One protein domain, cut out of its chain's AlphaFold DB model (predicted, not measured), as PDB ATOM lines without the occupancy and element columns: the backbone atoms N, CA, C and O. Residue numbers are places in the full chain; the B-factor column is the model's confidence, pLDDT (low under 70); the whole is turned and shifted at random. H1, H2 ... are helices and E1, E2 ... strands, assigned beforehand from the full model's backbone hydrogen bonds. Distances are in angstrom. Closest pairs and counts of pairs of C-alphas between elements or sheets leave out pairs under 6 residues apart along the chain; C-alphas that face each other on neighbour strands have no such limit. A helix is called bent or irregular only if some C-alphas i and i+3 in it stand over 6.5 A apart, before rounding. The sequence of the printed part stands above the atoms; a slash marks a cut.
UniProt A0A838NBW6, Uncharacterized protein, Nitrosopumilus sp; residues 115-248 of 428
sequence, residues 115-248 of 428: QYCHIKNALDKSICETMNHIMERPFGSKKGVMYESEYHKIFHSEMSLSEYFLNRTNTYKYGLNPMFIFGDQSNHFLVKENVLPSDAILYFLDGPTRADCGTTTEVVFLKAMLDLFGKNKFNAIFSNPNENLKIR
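What this domain is: This is residues 115 to 248 of the 428 residues of an uncharacterized protein of Nitrosopumilus sp (UniProt A0A838NBW6). The small parallel sheet of E1 and E4 lies at one end of three crossing helices, H1, H6a and H5, with H6a between H1 and H5; on the sheet's far side the short helices H2, H3 and H4 lead away to the other end of an elongated domain. H6b, the second arm of bent H6, folds back to H5, and the hairpin E2 and E3 lies beside H5, with residues 246 to 247 returning to pair with E3. The printed part has 134 residues, mostly helix in its named elements, which run H1 E1 H2 H3 H4 E2 E3 H5 E4 H6, six helices and four strands. It is compact by its radius of gyration of the C-alphas, 15.7 A, and spans 53 by 34 by 20 A.

Where its parts are: E1 is residues 144 to 146 and E4 residues 208 to 210; E2 is residues 180 to 182 and E3 residues 189 to 191. H1, residues 115 to 135, runs 30.4 A from C-alpha 115 at (229.142, 169.129, 137.843) to C-alpha 135 at (202.306, 182.382, 142.939). H2 is residues 148 to 155, H3 residues 161 to 166, H4 residues 168 to 171, and H5 residues 197 to 206, 14.4 A long. H6, residues 213 to 238, was assigned as one helix by its hydrogen bonds but is bent, with C-alphas 228 and 231 9.2 A apart. Its arms are H6a, residues 213 to 228, 22.9 A long, and H6b, residues 231 to 238, 10.4 A long, ending at C-alpha 238 at (211.259, 169.742, 121.633).

How they stand to each other: E1 and E4 are parallel, with N 146 and O 209 2.8 A apart, within hydrogen-bond range. The closest C-alphas of E1 and H5 are those of Gly 144 and Asp 206, 4.7 A apart. H1 touches H6a at a steep tilt of 46 degrees, opposite ways; their closest C-alphas, of Ser 126 and Ala 224, are 5.1 A apart. H6a touches H5 with residues 219 to 226 alone, closest at the C-alphas of Ile 201 and Lys 223, 6.6 A. H5 touches H6b, closest at the C-alphas of Pro 197 and Asn 235, 5.5 A, only just about perpendicular at 72 degrees. In the antiparallel hairpin E2 and E3, N 181 and O 190 are 2.7 A apart, within hydrogen-bond range. H2 and H3 only just touch, with 3 pairs of C-alphas within 8 A, the closest those of His 152 and Leu 161, 7.1 A. H3 and H4 are close but not clearly touching, their closest C-alphas, of Tyr 164 and Thr 171, 6.9 A apart. H1 and H2 are apart, for instance. In H1, H2, H3, H5, H6a and H6b every O i to N i+4 pair is within hydrogen-bond range; H4 is too short for such a pair.

The domain as a whole: The C-alphas farthest apart, of Gln 115 and Glu 158, are 53.9 A apart. The printed part has no cut, and no link between named elements is long. The mean pLDDT of the printed part is 81.9; it is under 70 at residue 115, residues 159 to 177, residues 182 to 187 and residues 242 to 243.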
ATOM      1  N   GLN A 115     229.962 168.704 138.986       69.38
ATOM      2  CA  GLN A 115     229.142 169.129 137.843       69.38
ATOM      3  C   GLN A 115     227.672 168.731 138.008       69.38
ATOM      4  O   GLN A 115     226.791 169.543 137.725       69.38
ATOM      5  N   TYR A 116     227.404 167.517 138.492       74.69
ATOM      6  CA  TYR A 116     226.048 167.062 138.778       74.69
ATOM      7  C   TYR A 116     225.377 167.939 139.839       74.69
ATOM      8  O   TYR A 116     224.269 168.421 139.614       74.69
ATOM      9  N   CYS A 117     226.066 168.219 140.948       76.62
ATOM     10  CA  CYS A 117     225.562 169.098 142.002       76.62
ATOM     11  C   CYS A 117     225.262 170.509 141.481       76.62
ATOM     12  O   CYS A 117     224.208 171.055 141.795       76.62
ATOM     13  N   HIS A 118     226.123 171.090 140.639       80.06
ATOM     14  CA  HIS A 118     225.855 172.401 140.036       80.06
ATOM     15  C   HIS A 118     224.633 172.392 139.114       80.06
ATOM     16  O   HIS A 118     223.795 173.287 139.215       80.06
ATOM     17  N   ILE A 119     224.506 171.386 138.240       83.12
ATOM     18  CA  ILE A 119     223.353 171.255 137.339       83.12
ATOM     19  C   ILE A 119     222.071 171.061 138.147       83.12
ATOM     20  O   ILE A 119     221.078 171.734 137.885       83.12
ATOM     21  N   LYS A 120     222.102 170.183 139.154       84.69
ATOM     22  CA  LYS A 120     220.954 169.939 140.023       84.69
ATOM     23  C   LYS A 120     220.549 171.208 140.771       84.69
ATOM     24  O   LYS A 120     219.383 171.571 140.732       84.69
ATOM     25  N   ASN A 121     221.496 171.912 141.386       87.56
ATOM     26  CA  ASN A 121     221.204 173.151 142.107       87.56
ATOM     27  C   ASN A 121     220.635 174.232 141.175       87.56
ATOM     28  O   ASN A 121     219.741 174.969 141.578       87.56
ATOM     29  N   ALA A 122     221.126 174.327 139.934       88.44
ATOM     30  CA  ALA A 122     220.587 175.251 138.937       88.44
ATOM     31  C   ALA A 122     219.146 174.892 138.535       88.44
ATOM     32  O   ALA A 122     218.307 175.785 138.426       88.44
ATOM     33  N   LEU A 123     218.852 173.599 138.363       90.44
ATOM     34  CA  LEU A 123     217.501 173.107 138.093       90.44
ATOM     35  C   LEU A 123     216.562 173.380 139.267       90.44
ATOM     36  O   LEU A 123     215.540 174.027 139.069       90.44
ATOM     37  N   ASP A 124     216.921 172.947 140.478       91.06
ATOM     38  CA  ASP A 124     216.108 173.137 141.686       91.06
ATOM     39  C   ASP A 124     215.809 174.628 141.908       91.06
ATOM     40  O   ASP A 124     214.675 175.002 142.212       91.06
ATOM     41  N   LYS A 125     216.810 175.494 141.694       94.38
ATOM     42  CA  LYS A 125     216.654 176.948 141.772       94.38
ATOM     43  C   LYS A 125     215.652 177.468 140.741       94.38
ATOM     44  O   LYS A 125     214.714 178.154 141.133       94.38
ATOM     45  N   SER A 126     215.815 177.128 139.460       95.44
ATOM     46  CA  SER A 126     214.900 177.590 138.404       95.44
ATOM     47  C   SER A 126     213.470 177.059 138.601       95.44
ATOM     48  O   SER A 126     212.504 177.797 138.405       95.44
ATOM     49  N   ILE A 127     213.320 175.819 139.081       95.44
ATOM     50  CA  ILE A 127     212.032 175.230 139.471       95.44
ATOM     51  C   ILE A 127     211.359 176.085 140.559       95.44
ATOM     52  O   ILE A 127     210.208 176.498 140.403       95.44
ATOM     53  N   CYS A 128     212.080 176.395 141.641       97.06
ATOM     54  CA  CYS A 128     211.540 177.185 142.748       97.06
ATOM     55  C   CYS A 128     211.213 178.624 142.323       97.06
ATOM     56  O   CYS A 128     210.138 179.125 142.645       97.06
ATOM     57  N   GLU A 129     212.104 179.280 141.575       97.69
ATOM     58  CA  GLU A 129     211.897 180.640 141.059       97.69
ATOM     59  C   GLU A 129     210.674 180.714 140.138       97.69
ATOM     60  O   GLU A 129     209.859 181.623 140.273       97.69
ATOM     61  N   THR A 130     210.497 179.730 139.252       97.62
ATOM     62  CA  THR A 130     209.340 179.682 138.348       97.62
ATOM     63  C   THR A 130     208.040 179.447 139.118       97.62
ATOM     64  O   THR A 130     207.042 180.109 138.836       97.62
ATOM     65  N   MET A 131     208.029 178.551 140.112       97.56
ATOM     66  CA  MET A 131     206.835 178.340 140.938       97.56
ATOM     67  C   MET A 131     206.480 179.594 141.751       97.56
ATOM     68  O   MET A 131     205.320 180.003 141.767       97.56
ATOM     69  N   ASN A 132     207.469 180.246 142.368       96.88
ATOM     70  CA  ASN A 132     207.245 181.495 143.096       96.88
ATOM     71  C   ASN A 132     206.716 182.597 142.170       96.88
ATOM     72  O   ASN A 132     205.745 183.256 142.522       96.88
ATOM     73  N   HIS A 133     207.259 182.729 140.955       96.12
ATOM     74  CA  HIS A 133     206.759 183.679 139.959       96.12
ATOM     75  C   HIS A 133     205.267 183.473 139.640       96.12
ATOM     76  O   HIS A 133     204.507 184.437 139.556       96.12
ATOM     77  N   ILE A 134     204.827 182.216 139.513       95.94
ATOM     78  CA  ILE A 134     203.414 181.878 139.280       95.94
ATOM     79  C   ILE A 134     202.545 182.280 140.480       95.94
ATOM     80  O   ILE A 134     201.440 182.792 140.293       95.94
ATOM     81  N   MET A 135     203.034 182.069 141.703       95.25
ATOM     82  CA  MET A 135     202.306 182.382 142.939       95.25
ATOM     83  C   MET A 135     202.256 183.880 143.263       95.25
ATOM     84  O   MET A 135     201.265 184.355 143.809       95.25
ATOM     85  N   GLU A 136     203.304 184.629 142.922       94.62
ATOM     86  CA  GLU A 136     203.411 186.078 143.144       94.62
ATOM     87  C   GLU A 136     202.566 186.900 142.163       94.62
ATOM     88  O   GLU A 136     202.422 188.118 142.317       94.62
ATOM     89  N   ARG A 137     201.983 186.250 141.150       92.75
ATOM     90  CA  ARG A 137     201.088 186.891 140.190       92.75
ATOM     91  C   ARG A 137     199.942 187.607 140.931       92.75
ATOM     92  O   ARG A 137     199.188 186.966 141.667       92.75
ATOM     93  N   PRO A 138     199.726 188.914 140.686       88.62
ATOM     94  CA  PRO A 138     198.624 189.646 141.300       88.62
ATOM     95  C   PRO A 138     197.264 189.042 140.937       88.62
ATOM     96  O   PRO A 138     196.973 188.802 139.762       88.62
ATOM     97  N   PHE A 139     196.404 188.851 141.939       85.25
ATOM     98  CA  PHE A 139     195.031 188.389 141.729       85.25
ATOM     99  C   PHE A 139     194.271 189.339 140.790       85.25
ATOM    100  O   PHE A 139     194.348 190.559 140.940       85.25
ATOM    101  N   GLY A 140     193.541 188.791 139.813       83.75
ATOM    102  CA  GLY A 140     192.838 189.594 138.804       83.75
ATOM    103  C   GLY A 140     193.711 190.062 137.631       83.75
ATOM    104  O   GLY A 140     193.209 190.715 136.713       83.75
ATOM    105  N   SER A 141     195.006 189.726 137.616       88.75
ATOM    106  CA  SER A 141     195.881 189.988 136.472       88.75
ATOM    107  C   SER A 141     195.420 189.218 135.231       88.75
ATOM    108  O   SER A 141     195.234 188.005 135.278       88.75
ATOM    109  N   LYS A 142     195.355 189.906 134.083       88.12
ATOM    110  CA  LYS A 142     195.128 189.303 132.751       88.12
ATOM    111  C   LYS A 142     196.362 188.588 132.177       88.12
ATOM    112  O   LYS A 142     196.361 188.206 131.011       88.12
ATOM    113  N   LYS A 143     197.433 188.472 132.955       90.50
ATOM    114  CA  LYS A 143     198.697 187.827 132.592       90.50
ATOM    115  C   LYS A 143     199.018 186.747 133.601       90.50
ATOM    116  O   LYS A 143     198.795 186.983 134.786       90.50
ATOM    117  N   GLY A 144     199.594 185.649 133.136       91.75
ATOM    118  CA  GLY A 144     200.068 184.553 133.961       91.75
ATOM    119  C   GLY A 144     199.199 183.302 133.916       91.75
ATOM    120  O   GLY A 144     198.155 183.249 133.257       91.75
ATOM    121  N   VAL A 145     199.639 182.295 134.666       92.06
ATOM    122  CA  VAL A 145     198.902 181.044 134.848       92.06
ATOM    123  C   VAL A 145     197.791 181.244 135.879       92.06
ATOM    124  O   VAL A 145     198.014 181.780 136.964       92.06
ATOM    125  N   MET A 146     196.578 180.820 135.534       90.81
ATOM    126  CA  MET A 146     195.369 180.990 136.334       90.81
ATOM    127  C   MET A 146     194.569 179.694 136.381       90.81
ATOM    128  O   MET A 146     194.480 178.960 135.393       90.81
ATOM    129  N   TYR A 147     193.908 179.468 137.513       86.25
ATOM    130  CA  TYR A 147     192.859 178.460 137.592       86.25
ATOM    131  C   TYR A 147     191.638 178.857 136.762       86.25
ATOM    132  O   TYR A 147     191.370 180.035 136.527       86.25
ATOM    133  N   GLU A 148     190.856 177.855 136.364       80.62
ATOM    134  CA  GLU A 148     189.648 178.032 135.552       80.62
ATOM    135  C   GLU A 148     188.639 179.009 136.170       80.62
ATOM    136  O   GLU A 148     188.108 179.861 135.459       80.62
ATOM    137  N   SER A 149     188.429 178.952 137.487       79.38
ATOM    138  CA  SER A 149     187.501 179.846 138.190       79.38
ATOM    139  C   SER A 149     187.934 181.314 138.155       79.38
ATOM    140  O   SER A 149     187.093 182.203 138.046       79.38
ATOM    141  N   GLU A 150     189.236 181.591 138.224       84.31
ATOM    142  CA  GLU A 150     189.759 182.951 138.100       84.31
ATOM    143  C   GLU A 150     189.747 183.421 136.646       84.31
ATOM    144  O   GLU A 150     189.308 184.535 136.363       84.31
ATOM    145  N   TYR A 151     190.171 182.558 135.721       83.19
ATOM    146  CA  TYR A 151     190.157 182.853 134.292       83.19
ATOM    147  C   TYR A 151     188.755 183.266 133.830       83.19
ATOM    148  O   TYR A 151     188.582 184.279 133.154       83.19
ATOM    149  N   HIS A 152     187.737 182.512 134.250       79.12
ATOM    150  CA  HIS A 152     186.341 182.830 133.975       79.12
ATOM    151  C   HIS A 152     185.944 184.211 134.508       79.12
ATOM    152  O   HIS A 152     185.454 185.035 133.739       79.12
ATOM    153  N   LYS A 153     186.246 184.515 135.777       82.94
ATOM    154  CA  LYS A 153     185.935 185.820 136.384       82.94
ATOM    155  C   LYS A 153     186.570 186.996 135.638       82.94
ATOM    156  O   LYS A 153     185.980 188.069 135.595       82.94
ATOM    157  N   ILE A 154     187.763 186.813 135.073       83.56
ATOM    158  CA  ILE A 154     188.514 187.883 134.400       83.56
ATOM    159  C   ILE A 154     188.063 188.088 132.948       83.56
ATOM    160  O   ILE A 154     187.986 189.230 132.489       83.56
ATOM    161  N   PHE A 155     187.820 187.003 132.209       79.88
ATOM    162  CA  PHE A 155     187.600 187.056 130.757       79.88
ATOM    163  C   PHE A 155     186.143 186.836 130.336       79.88
ATOM    164  O   PHE A 155     185.784 187.153 129.205       79.88
ATOM    165  N   HIS A 156     185.303 186.318 131.232       77.88
ATOM    166  CA  HIS A 156     183.932 185.899 130.942       77.88
ATOM    167  C   HIS A 156     182.964 186.289 132.062       77.88
ATOM    168  O   HIS A 156     182.001 185.573 132.317       77.88
ATOM    169  N   SER A 157     183.188 187.430 132.720       74.50
ATOM    170  CA  SER A 157     182.354 187.898 133.837       74.50
ATOM    171  C   SER A 157     180.867 188.056 133.491       74.50
ATOM    172  O   SER A 157     180.035 188.076 134.389       74.50
ATOM    173  N   GLU A 158     180.535 188.191 132.204       72.38
ATOM    174  CA  GLU A 158     179.159 188.302 131.703       72.38
ATOM    175  C   GLU A 158     178.466 186.939 131.517       72.38
ATOM    176  O   GLU A 158     177.252 186.888 131.361       72.38
ATOM    177  N   MET A 159     179.220 185.836 131.545       69.56
ATOM    178  CA  MET A 159     178.723 184.470 131.376       69.56
ATOM    179  C   MET A 159     178.684 183.778 132.739       69.56
ATOM    180  O   MET A 159     179.631 183.910 133.511       69.56
ATOM    181  N   SER A 160     177.649 182.997 133.062       68.62
ATOM    182  CA  SER A 160     177.693 182.199 134.298       68.62
ATOM    183  C   SER A 160     178.776 181.108 134.209       68.62
ATOM    184  O   SER A 160     179.153 180.673 133.117       68.62
ATOM    185  N   LEU A 161     179.287 180.631 135.353       64.81
ATOM    186  CA  LEU A 161     180.266 179.532 135.381       64.81
ATOM    187  C   LEU A 161     179.686 178.272 134.708       64.81
ATOM    188  O   LEU A 161     180.373 177.574 133.965       64.81
ATOM    189  N   SER A 162     178.392 178.012 134.919       61.34
ATOM    190  CA  SER A 162     177.676 176.892 134.309       61.34
ATOM    191  C   SER A 162     177.516 177.036 132.798       61.34
ATOM    192  O   SER A 162     177.762 176.072 132.076       61.34
ATOM    193  N   GLU A 163     177.195 178.225 132.290       61.41
ATOM    194  CA  GLU A 163     177.148 178.505 130.851       61.41
ATOM    195  C   GLU A 163     178.532 178.369 130.198       61.41
ATOM    196  O   GLU A 163     178.664 177.800 129.111       61.41
ATOM    197  N   TYR A 164     179.586 178.782 130.904       62.50
ATOM    198  CA  TYR A 164     180.969 178.600 130.472       62.50
ATOM    199  C   TYR A 164     181.377 177.127 130.373       62.50
ATOM    200  O   TYR A 164     182.007 176.723 129.389       62.50
ATOM    201  N   PHE A 165     180.989 176.312 131.358       61.06
ATOM    202  CA  PHE A 165     181.238 174.872 131.344       61.06
ATOM    203  C   PHE A 165     180.427 174.145 130.271       61.06
ATOM    204  O   PHE A 165     180.945 173.221 129.650       61.06
ATOM    205  N   LEU A 166     179.188 174.556 130.004       58.47
ATOM    206  CA  LEU A 166     178.364 173.978 128.933       58.47
ATOM    207  C   LEU A 166     178.941 174.271 127.557       58.47
ATOM    208  O   LEU A 166     178.961 173.411 126.679       58.47
ATOM    209  N   ASN A 167     179.474 175.475 127.405       54.78
ATOM    210  CA  ASN A 167     180.193 175.853 126.217       54.78
ATOM    211  C   ASN A 167     181.626 175.310 126.205       54.78
ATOM    212  O   ASN A 167     182.321 175.690 125.282       54.78
ATOM    213  N   ARG A 168     182.094 174.426 127.118       53.78
ATOM    214  CA  ARG A 168     183.501 173.934 127.162       53.78
ATOM    215  C   ARG A 168     184.056 173.525 125.806       53.78
ATOM    216  O   ARG A 168     185.162 173.925 125.460       53.78
ATOM    217  N   THR A 169     183.275 172.795 125.013       47.75
ATOM    218  CA  THR A 169     183.656 172.373 123.654       47.75
ATOM    219  C   THR A 169     183.904 173.557 122.708       47.75
ATOM    220  O   THR A 169     184.739 173.461 121.814       47.75
ATOM    221  N   ASN A 170     183.246 174.693 122.952       40.41
ATOM    222  CA  ASN A 170     183.448 175.984 122.294       40.41
ATOM    223  C   ASN A 170     184.333 176.978 123.081       40.41
ATOM    224  O   ASN A 170     184.912 177.849 122.450       40.41
ATOM    225  N   THR A 171     184.501 176.910 124.405       38.91
ATOM    226  CA  THR A 171     185.331 177.844 125.199       38.91
ATOM    227  C   THR A 171     186.797 177.440 125.228       38.91
ATOM    228  O   THR A 171     187.645 178.308 125.430       38.91
ATOM    229  N   TYR A 172     187.132 176.207 124.824       47.34
ATOM    230  CA  TYR A 172     188.465 175.929 124.276       47.34
ATOM    231  C   TYR A 172     188.788 176.852 123.085       47.34
ATOM    232  O   TYR A 172     189.939 177.146 122.825       47.34
ATOM    233  N   LYS A 173     187.804 177.418 122.386       43.69
ATOM    234  CA  LYS A 173     188.045 178.367 121.288       43.69
ATOM    235  C   LYS A 173     188.310 179.808 121.759       43.69
ATOM    236  O   LYS A 173     188.854 180.584 120.982       43.69
ATOM    237  N   TYR A 174     187.952 180.165 122.998       38.56
ATOM    238  CA  TYR A 174     187.855 181.569 123.444       38.56
ATOM    239  C   TYR A 174     188.833 181.992 124.545       38.56
ATOM    240  O   TYR A 174     188.852 183.166 124.900       38.56
ATOM    241  N   GLY A 175     189.675 181.085 125.044       46.38
ATOM    242  CA  GLY A 175     190.660 181.437 126.071       46.38
ATOM    243  C   GLY A 175     192.022 180.765 125.948       46.38
ATOM    244  O   GLY A 175     192.839 180.829 126.867       46.38
ATOM    245  N   LEU A 176     192.276 180.087 124.829       58.19
ATOM    246  CA  LEU A 176     193.537 179.397 124.637       58.19
ATOM    247  C   LEU A 176     194.606 180.349 124.133       58.19
ATOM    248  O   LEU A 176     194.463 181.013 123.106       58.19
ATOM    249  N   ASN A 177     195.708 180.323 124.867       63.97
ATOM    250  CA  ASN A 177     197.018 180.752 124.437       63.97
ATOM    251  C   ASN A 177     197.212 180.494 122.922       63.97
ATOM    252  O   ASN A 177     197.135 179.342 122.480       63.97
ATOM    253  N   PRO A 178     197.471 181.540 122.112       73.00
ATOM    254  CA  PRO A 178     197.562 181.430 120.662       73.00
ATOM    255  C   PRO A 178     198.709 180.529 120.203       73.00
ATOM    256  O   PRO A 178     198.721 180.167 119.030       73.00
ATOM    257  N   MET A 179     199.627 180.147 121.094       79.62
ATOM    258  CA  MET A 179     200.749 179.251 120.820       79.62
ATOM    259  C   MET A 179     200.384 177.766 120.884       79.62
ATOM    260  O   MET A 179     201.158 176.939 120.407       79.62
ATOM    261  N   PHE A 180     199.218 177.417 121.435       78.31
ATOM    262  CA  PHE A 180     198.830 176.026 121.652       78.31
ATOM    263  C   PHE A 180     197.546 175.651 120.912       78.31
ATOM    264  O   PHE A 180     196.628 176.452 120.727       78.31
ATOM    265  N   ILE A 181     197.496 174.398 120.490       71.81
ATOM    266  CA  ILE A 181     196.284 173.655 120.186       71.81
ATOM    267  C   ILE A 181     195.964 172.891 121.463       71.81
ATOM    268  O   ILE A 181     196.814 172.169 121.984       71.81
ATOM    269  N   PHE A 182     194.760 173.050 121.995       66.31
ATOM    270  CA  PHE A 182     194.329 172.140 123.045       66.31
ATOM    271  C   PHE A 182     194.073 170.791 122.383       66.31
ATOM    272  O   PHE A 182     193.253 170.694 121.466       66.31
ATOM    273  N   GLY A 183     194.870 169.800 122.778       52.81
ATOM    274  CA  GLY A 183     194.703 168.418 122.364       52.81
ATOM    275  C   GLY A 183     193.322 167.912 122.767       52.81
ATOM    276  O   GLY A 183     192.601 168.573 123.507       52.81
ATOM    277  N   ASP A 184     192.952 166.763 122.222       53.00
ATOM    278  CA  ASP A 184     191.671 166.076 122.399       53.00
ATOM    279  C   ASP A 184     191.244 165.823 123.873       53.00
ATOM    280  O   ASP A 184     191.670 166.485 124.816       53.00
ATOM    281  N   GLN A 185     190.342 164.860 124.092       50.69
ATOM    282  CA  GLN A 185     189.706 164.498 125.373       50.69
ATOM    283  C   GLN A 185     190.664 164.330 126.583       50.69
ATOM    284  O   GLN A 185     190.193 164.207 127.713       50.69
ATOM    285  N   SER A 186     191.981 164.325 126.358       55.06
ATOM    286  CA  SER A 186     193.068 164.190 127.329       55.06
ATOM    287  C   SER A 186     193.521 165.486 128.037       55.06
ATOM    288  O   SER A 186     194.343 165.417 128.948       55.06
ATOM    289  N   ASN A 187     192.970 166.661 127.703       67.94
ATOM    290  CA  ASN A 187     193.312 167.950 128.338       67.94
ATOM    291  C   ASN A 187     194.802 168.347 128.235       67.94
ATOM    292  O   ASN A 187     195.384 168.866 129.187       67.94
ATOM    293  N   HIS A 188     195.437 168.098 127.090       79.31
ATOM    294  CA  HIS A 188     196.840 168.451 126.851       79.31
ATOM    295  C   HIS A 188     196.990 169.774 126.088       79.31
ATOM    296  O   HIS A 188     196.175 170.103 125.228       79.31
ATOM    297  N   PHE A 189     198.081 170.504 126.322       84.75
ATOM    298  CA  PHE A 189     198.493 171.630 125.485       84.75
ATOM    299  C   PHE A 189     199.533 171.150 124.478       84.75
ATOM    300  O   PHE A 189     200.640 170.767 124.851       84.75
ATOM    301  N   LEU A 190     199.184 171.185 123.196       86.12
ATOM    302  CA  LEU A 190     200.082 170.866 122.092       86.12
ATOM    303  C   LEU A 190     200.588 172.167 121.485       86.12
ATOM    304  O   LEU A 190     199.785 173.021 121.118       86.12
ATOM    305  N   VAL A 191     201.899 172.346 121.363       87.12
ATOM    306  CA  VAL A 191     202.435 173.531 120.677       87.12
ATOM    307  C   VAL A 191     202.021 173.507 119.199       87.12
ATOM    308  O   VAL A 191     202.089 172.465 118.548       87.12
ATOM    309  N   LYS A 192     201.552 174.648 118.673       87.31
ATOM    310  CA  LYS A 192     201.173 174.789 117.258       87.31
ATOM    311  C   LYS A 192     202.370 174.583 116.339       87.31
ATOM    312  O   LYS A 192     203.504 174.918 116.677       87.31
ATOM    313  N   GLU A 193     202.088 174.125 115.125       85.56
ATOM    314  CA  GLU A 193     203.085 174.109 114.058       85.56
ATOM    315  C   GLU A 193     203.701 175.501 113.870       85.56
ATOM    316  O   GLU A 193     203.006 176.518 113.918       85.56
ATOM    317  N   ASN A 194     205.014 175.536 113.633       87.62
ATOM    318  CA  ASN A 194     205.815 176.752 113.454       87.62
ATOM    319  C   ASN A 194     205.967 177.643 114.699       87.62
ATOM    320  O   ASN A 194     206.581 178.705 114.606       87.62
ATOM    321  N   VAL A 195     205.467 177.223 115.864       92.06
ATOM    322  CA  VAL A 195     205.773 177.886 117.133       92.06
ATOM    323  C   VAL A 195     206.991 177.227 117.771       92.06
ATOM    324  O   VAL A 195     207.075 176.004 117.884       92.06
ATOM    325  N   LEU A 196     207.949 178.044 118.210       94.69
ATOM    326  CA  LEU A 196     209.112 177.546 118.933       94.69
ATOM    327  C   LEU A 196     208.704 177.090 120.349       94.69
ATOM    328  O   LEU A 196     208.078 177.870 121.072       94.69
ATOM    329  N   PRO A 197     209.102 175.881 120.793       94.38
ATOM    330  CA  PRO A 197     208.790 175.369 122.129       94.38
ATOM    331  C   PRO A 197     209.149 176.336 123.263       94.38
ATOM    332  O   PRO A 197     208.376 176.515 124.200       94.38
ATOM    333  N   SER A 198     210.307 176.995 123.172       96.56
ATOM    334  CA  SER A 198     210.734 177.981 124.173       96.56
ATOM    335  C   SER A 198     209.792 179.181 124.273       96.56
ATOM    336  O   SER A 198     209.470 179.602 125.381       96.56
ATOM    337  N   ASP A 199     209.313 179.709 123.147       96.12
ATOM    338  CA  ASP A 199     208.383 180.840 123.144       96.12
ATOM    339  C   ASP A 199     206.992 180.415 123.634       96.12
ATOM    340  O   ASP A 199     206.324 181.179 124.327       96.12
ATOM    341  N   ALA A 200     206.587 179.169 123.364       93.62
ATOM    342  CA  ALA A 200     205.358 178.600 123.903       93.62
ATOM    343  C   ALA A 200     205.394 178.492 125.440       93.62
ATOM    344  O   ALA A 200     204.428 178.889 126.090       93.62
ATOM    345  N   ILE A 201     206.504 178.024 126.027       95.38
ATOM    346  CA  ILE A 201     206.688 177.953 127.491       95.38
ATOM    347  C   ILE A 201     206.708 179.341 128.130       95.38
ATOM    348  O   ILE A 201     206.028 179.561 129.130       95.38
ATOM    349  N   LEU A 202     207.447 180.290 127.551       96.06
ATOM    350  CA  LEU A 202     207.488 181.661 128.068       96.06
ATOM    351  C   LEU A 202     206.107 182.318 127.999       96.06
ATOM    352  O   LEU A 202     205.654 182.902 128.978       96.06
ATOM    353  N   TYR A 203     205.382 182.144 126.890       92.94
ATOM    354  CA  TYR A 203     204.009 182.630 126.806       92.94
ATOM    355  C   TYR A 203     203.105 181.920 127.815       92.94
ATOM    356  O   TYR A 203     202.256 182.570 128.411       92.94
ATOM    357  N   PHE A 204     203.251 180.608 128.027       92.56
ATOM    358  CA  PHE A 204     202.443 179.889 129.016       92.56
ATOM    359  C   PHE A 204     202.530 180.566 130.393       92.56
ATOM    360  O   PHE A 204     201.506 180.735 131.051       92.56
ATOM    361  N   LEU A 205     203.730 180.999 130.782       94.12
ATOM    362  CA  LEU A 205     203.999 181.651 132.063       94.12
ATOM    363  C   LEU A 205     203.595 183.128 132.112       94.12
ATOM    364  O   LEU A 205     203.085 183.554 133.139       94.12
ATOM    365  N   ASP A 206     203.795 183.893 131.035       91.75
ATOM    366  CA  ASP A 206     203.597 185.354 131.034       91.75
ATOM    367  C   ASP A 206     202.240 185.796 130.457       91.75
ATOM    368  O   ASP A 206     201.706 186.864 130.777       91.75
ATOM    369  N   GLY A 207     201.687 185.000 129.548       87.75
ATOM    370  CA  GLY A 207     200.418 185.239 128.871       87.75
ATOM    371  C   GLY A 207     199.222 184.754 129.689       87.75
ATOM    372  O   GLY A 207     199.395 184.057 130.685       87.75
ATOM    373  N   PRO A 208     197.990 185.129 129.304       86.50
ATOM    374  CA  PRO A 208     196.789 184.598 129.933       86.50
ATOM    375  C   PRO A 208     196.678 183.100 129.656       86.50
ATOM    376  O   PRO A 208     196.278 182.693 128.564       86.50
ATOM    377  N   THR A 209     196.998 182.281 130.653       88.06
ATOM    378  CA  THR A 209     196.961 180.828 130.515       88.06
ATOM    379  C   THR A 209     196.071 180.222 131.581       88.06
ATOM    380  O   THR A 209     196.298 180.386 132.775       88.06
ATOM    381  N   ARG A 210     195.050 179.487 131.143       87.19
ATOM    382  CA  ARG A 210     194.214 178.668 132.020       87.19
ATOM    383  C   ARG A 210     194.847 177.288 132.167       87.19
ATOM    384  O   ARG A 210     194.977 176.605 131.156       87.19
ATOM    385  N   ALA A 211     195.180 176.863 133.381       87.62
ATOM    386  CA  ALA A 211     195.761 175.546 133.646       87.62
ATOM    387  C   ALA A 211     195.303 174.977 134.999       87.62
ATOM    388  O   ALA A 211     194.761 175.698 135.838       87.62
ATOM    389  N   ASP A 212     195.528 173.679 135.208       88.06
ATOM    390  CA  ASP A 212     195.425 173.040 136.523       88.06
ATOM    391  C   ASP A 212     196.803 172.949 137.213       88.06
ATOM    392  O   ASP A 212     197.841 173.283 136.630       88.06
ATOM    393  N   CYS A 213     196.826 172.520 138.479       90.19
ATOM    394  CA  CYS A 213     198.069 172.410 139.249       90.19
ATOM    395  C   CYS A 213     199.060 171.383 138.672       90.19
ATOM    396  O   CYS A 213     200.270 171.600 138.758       90.19
ATOM    397  N   GLY A 214     198.579 170.298 138.057       88.69
ATOM    398  CA  GLY A 214     199.433 169.269 137.460       88.69
ATOM    399  C   GLY A 214     200.161 169.781 136.219       88.69
ATOM    400  O   GLY A 214     201.390 169.746 136.160       88.69
ATOM    401  N   THR A 215     199.410 170.384 135.299       89.38
ATOM    402  CA  THR A 215     199.913 171.067 134.098       89.38
ATOM    403  C   THR A 215     200.898 172.170 134.461       89.38
ATOM    404  O   THR A 215     201.966 172.298 133.865       89.38
ATOM    405  N   THR A 216     200.561 172.966 135.475       92.75
ATOM    406  CA  THR A 216     201.424 174.058 135.935       92.75
ATOM    407  C   THR A 216     202.761 173.529 136.438       92.75
ATOM    408  O   THR A 216     203.810 174.073 136.096       92.75
ATOM    409  N   THR A 217     202.737 172.430 137.194       92.88
ATOM    410  CA  THR A 217     203.953 171.773 137.677       92.88
ATOM    411  C   THR A 217     204.817 171.282 136.508       92.88
ATOM    412  O   THR A 217     206.030 171.468 136.540       92.88
ATOM    413  N   GLU A 218     204.224 170.750 135.432       91.25
ATOM    414  CA  GLU A 218     204.973 170.367 134.224       91.25
ATOM    415  C   GLU A 218     205.736 171.533 133.602       91.25
ATOM    416  O   GLU A 218     206.924 171.424 133.287       91.25
ATOM    417  N   VAL A 219     205.058 172.671 133.453       93.81
ATOM    418  CA  VAL A 219     205.649 173.870 132.854       93.81
ATOM    419  C   VAL A 219     206.796 174.404 133.696       93.81
ATOM    420  O   VAL A 219     207.783 174.867 133.129       93.81
ATOM    421  N   VAL A 220     206.722 174.285 135.023       95.56
ATOM    422  CA  VAL A 220     207.837 174.640 135.909       95.56
ATOM    423  C   VAL A 220     209.093 173.823 135.574       95.56
ATOM    424  O   VAL A 220     210.171 174.398 135.414       95.56
ATOM    425  N   PHE A 221     208.970 172.508 135.377       93.69
ATOM    426  CA  PHE A 221     210.107 171.669 134.976       93.69
ATOM    427  C   PHE A 221     210.604 171.985 133.559       93.69
ATOM    428  O   PHE A 221     211.813 172.078 133.333       93.69
ATOM    429  N   LEU A 222     209.692 172.209 132.608       93.25
ATOM    430  CA  LEU A 222     210.051 172.587 131.235       93.25
ATOM    431  C   LEU A 222     210.784 173.929 131.188       93.25
ATOM    432  O   LEU A 222     211.770 174.070 130.464       93.25
ATOM    433  N   LYS A 223     210.353 174.901 131.993       96.25
ATOM    434  CA  LYS A 223     211.032 176.188 132.136       96.25
ATOM    435  C   LYS A 223     212.428 176.027 132.735       96.25
ATOM    436  O   LYS A 223     213.362 176.652 132.238       96.25
ATOM    437  N   ALA A 224     212.604 175.139 133.709       93.44
ATOM    438  CA  ALA A 224     213.923 174.852 134.265       93.44
ATOM    439  C   ALA A 224     214.877 174.208 133.255       93.44
ATOM    440  O   ALA A 224     216.052 174.576 133.179       93.44
ATOM    441  N   MET A 225     214.376 173.306 132.408       91.75
ATOM    442  CA  MET A 225     215.155 172.775 131.285       91.75
ATOM    443  C   MET A 225     215.498 173.862 130.262       91.75
ATOM    444  O   MET A 225     216.617 173.889 129.747       91.75
ATOM    445  N   LEU A 226     214.560 174.768 129.973       94.12
ATOM    446  CA  LEU A 226     214.794 175.910 129.093       94.12
ATOM    447  C   LEU A 226     215.908 176.818 129.633       94.12
ATOM    448  O   LEU A 226     216.793 177.199 128.866       94.12
ATOM    449  N   ASP A 227     215.905 177.117 130.931       94.50
ATOM    450  CA  ASP A 227     216.936 177.943 131.569       94.50
ATOM    451  C   ASP A 227     218.303 177.261 131.569       94.50
ATOM    452  O   ASP A 227     219.319 177.898 131.287       94.50
ATOM    453  N   LEU A 228     218.333 175.951 131.825       89.25
ATOM    454  CA  LEU A 228     219.570 175.177 131.854       89.25
ATOM    455  C   LEU A 228     220.204 175.033 130.462       89.25
ATOM    456  O   LEU A 228     221.422 175.150 130.307       89.25
ATOM    457  N   PHE A 229     219.402 174.722 129.443       88.06
ATOM    458  CA  PHE A 229     219.911 174.414 128.105       88.06
ATOM    459  C   PHE A 229     220.004 175.638 127.192       88.06
ATOM    460  O   PHE A 229     220.778 175.624 126.226       88.06
ATOM    461  N   GLY A 230     219.231 176.682 127.482       92.94
ATOM    462  CA  GLY A 230     219.008 177.820 126.603       92.94
ATOM    463  C   GLY A 230     218.058 177.495 125.443       92.94
ATOM    464  O   GLY A 230     217.878 176.339 125.046       92.94
ATOM    465  N   LYS A 231     217.481 178.549 124.846       96.88
ATOM    466  CA  LYS A 231     216.449 178.452 123.794       96.88
ATOM    467  C   LYS A 231     216.823 177.518 122.641       96.88
ATOM    468  O   LYS A 231     216.015 176.683 122.252       96.88
ATOM    469  N   ASN A 232     218.046 177.626 122.113       94.81
ATOM    470  CA  ASN A 232     218.459 176.878 120.919       94.81
ATOM    471  C   ASN A 232     218.426 175.361 121.139       94.81
ATOM    472  O   ASN A 232     217.872 174.631 120.321       94.81
ATOM    473  N   LYS A 233     218.996 174.884 122.253       89.50
ATOM    474  CA  LYS A 233     219.020 173.452 122.581       89.50
ATOM    475  C   LYS A 233     217.641 172.957 122.998       89.50
ATOM    476  O   LYS A 233     217.252 171.871 122.591       89.50
ATOM    477  N   PHE A 234     216.901 173.763 123.758       91.06
ATOM    478  CA  PHE A 234     215.532 173.439 124.138       91.06
ATOM    479  C   PHE A 234     214.642 173.240 122.901       91.06
ATOM    480  O   PHE A 234     214.019 172.196 122.754       91.06
ATOM    481  N   ASN A 235     214.659 174.183 121.955       93.38
ATOM    482  CA  ASN A 235     213.914 174.054 120.701       93.38
ATOM    483  C   ASN A 235     214.379 172.832 119.895       93.38
ATOM    484  O   ASN A 235     213.548 172.074 119.421       93.38
ATOM    485  N   ALA A 236     215.688 172.580 119.787       89.56
ATOM    486  CA  ALA A 236     216.190 171.408 119.065       89.56
ATOM    487  C   ALA A 236     215.683 170.071 119.646       89.56
ATOM    488  O   ALA A 236     215.426 169.144 118.885       89.56
ATOM    489  N   ILE A 237     215.523 169.980 120.971       85.44
ATOM    490  CA  ILE A 237     214.987 168.791 121.649       85.44
ATOM    491  C   ILE A 237     213.474 168.667 121.416       85.44
ATOM    492  O   ILE A 237     212.994 167.587 121.091       85.44
ATOM    493  N   PHE A 238     212.726 169.766 121.553       87.94
ATOM    494  CA  PHE A 238     211.259 169.742 121.633       87.94
ATOM    495  C   PHE A 238     210.514 170.156 120.345       87.94
ATOM    496  O   PHE A 238     209.285 170.218 120.341       87.94
ATOM    497  N   SER A 239     211.226 170.459 119.255       88.06
ATOM    498  CA  SER A 239     210.652 170.760 117.927       88.06
ATOM    499  C   SER A 239     210.565 169.535 117.005       88.06
ATOM    500  O   SER A 239     210.271 169.687 115.822       88.06
ATOM    501  N   ASN A 240     210.854 168.329 117.501       80.62
ATOM    502  CA  ASN A 240     210.728 167.110 116.705       80.62
ATOM    503  C   ASN A 240     209.245 166.876 116.344       80.62
ATOM    504  O   ASN A 240     208.440 166.761 117.261       80.62
ATOM    505  N   PRO A 241     208.867 166.736 115.058       70.88
ATOM    506  CA  PRO A 241     207.471 166.540 114.651       70.88
ATOM    507  C   PRO A 241     206.778 165.335 115.306       70.88
ATOM    508  O   PRO A 241     205.569 165.364 115.527       70.88
ATOM    509  N   ASN A 242     207.538 164.287 115.643       68.50
ATOM    510  CA  ASN A 242     207.010 163.095 116.317       68.50
ATOM    511  C   ASN A 242     206.794 163.315 117.826       68.50
ATOM    512  O   ASN A 242     206.019 162.599 118.457       68.50
ATOM    513  N   GLU A 243     207.450 164.325 118.397       67.19
ATOM    514  CA  GLU A 243     207.485 164.630 119.829       67.19
ATOM    515  C   GLU A 243     207.267 166.127 120.090       67.19
ATOM    516  O   GLU A 243     207.858 166.690 121.014       67.19
ATOM    517  N   ASN A 244     206.433 166.787 119.270       78.62
ATOM    518  CA  ASN A 244     206.081 168.195 119.465       78.62
ATOM    519  C   ASN A 244     205.776 168.427 120.941       78.62
ATOM    520  O   ASN A 244     205.034 167.635 121.524       78.62
ATOM    521  N   LEU A 245     206.332 169.491 121.525       87.31
ATOM    522  CA  LEU A 245     206.162 169.780 122.945       87.31
ATOM    523  C   LEU A 245     204.688 169.655 123.364       87.31
ATOM    524  O   LEU A 245     203.817 170.368 122.853       87.31
ATOM    525  N   LYS A 246     204.436 168.748 124.312       87.44
ATOM    526  CA  LYS A 246     203.128 168.520 124.928       87.44
ATOM    527  C   LYS A 246     203.236 168.833 126.407       87.44
ATOM    528  O   LYS A 246     204.106 168.280 127.070       87.44
ATOM    529  N   ILE A 247     202.341 169.676 126.903       87.19
ATOM    530  CA  ILE A 247     202.163 169.911 128.336       87.19
ATOM    531  C   ILE A 247     200.914 169.142 128.748       87.19
ATOM    532  O   ILE A 247     199.843 169.330 128.164       87.19
ATOM    533  N   ARG A 248     201.053 168.241 129.709       84.00
ATOM    534  CA  ARG A 248     200.022 167.308 130.144       84.00
ATOM    535  C   ARG A 248     199.545 167.668 131.545       84.00
ATOM    536  O   ARG A 248     200.194 168.393 132.285       84.00
TER     537      ARG A 248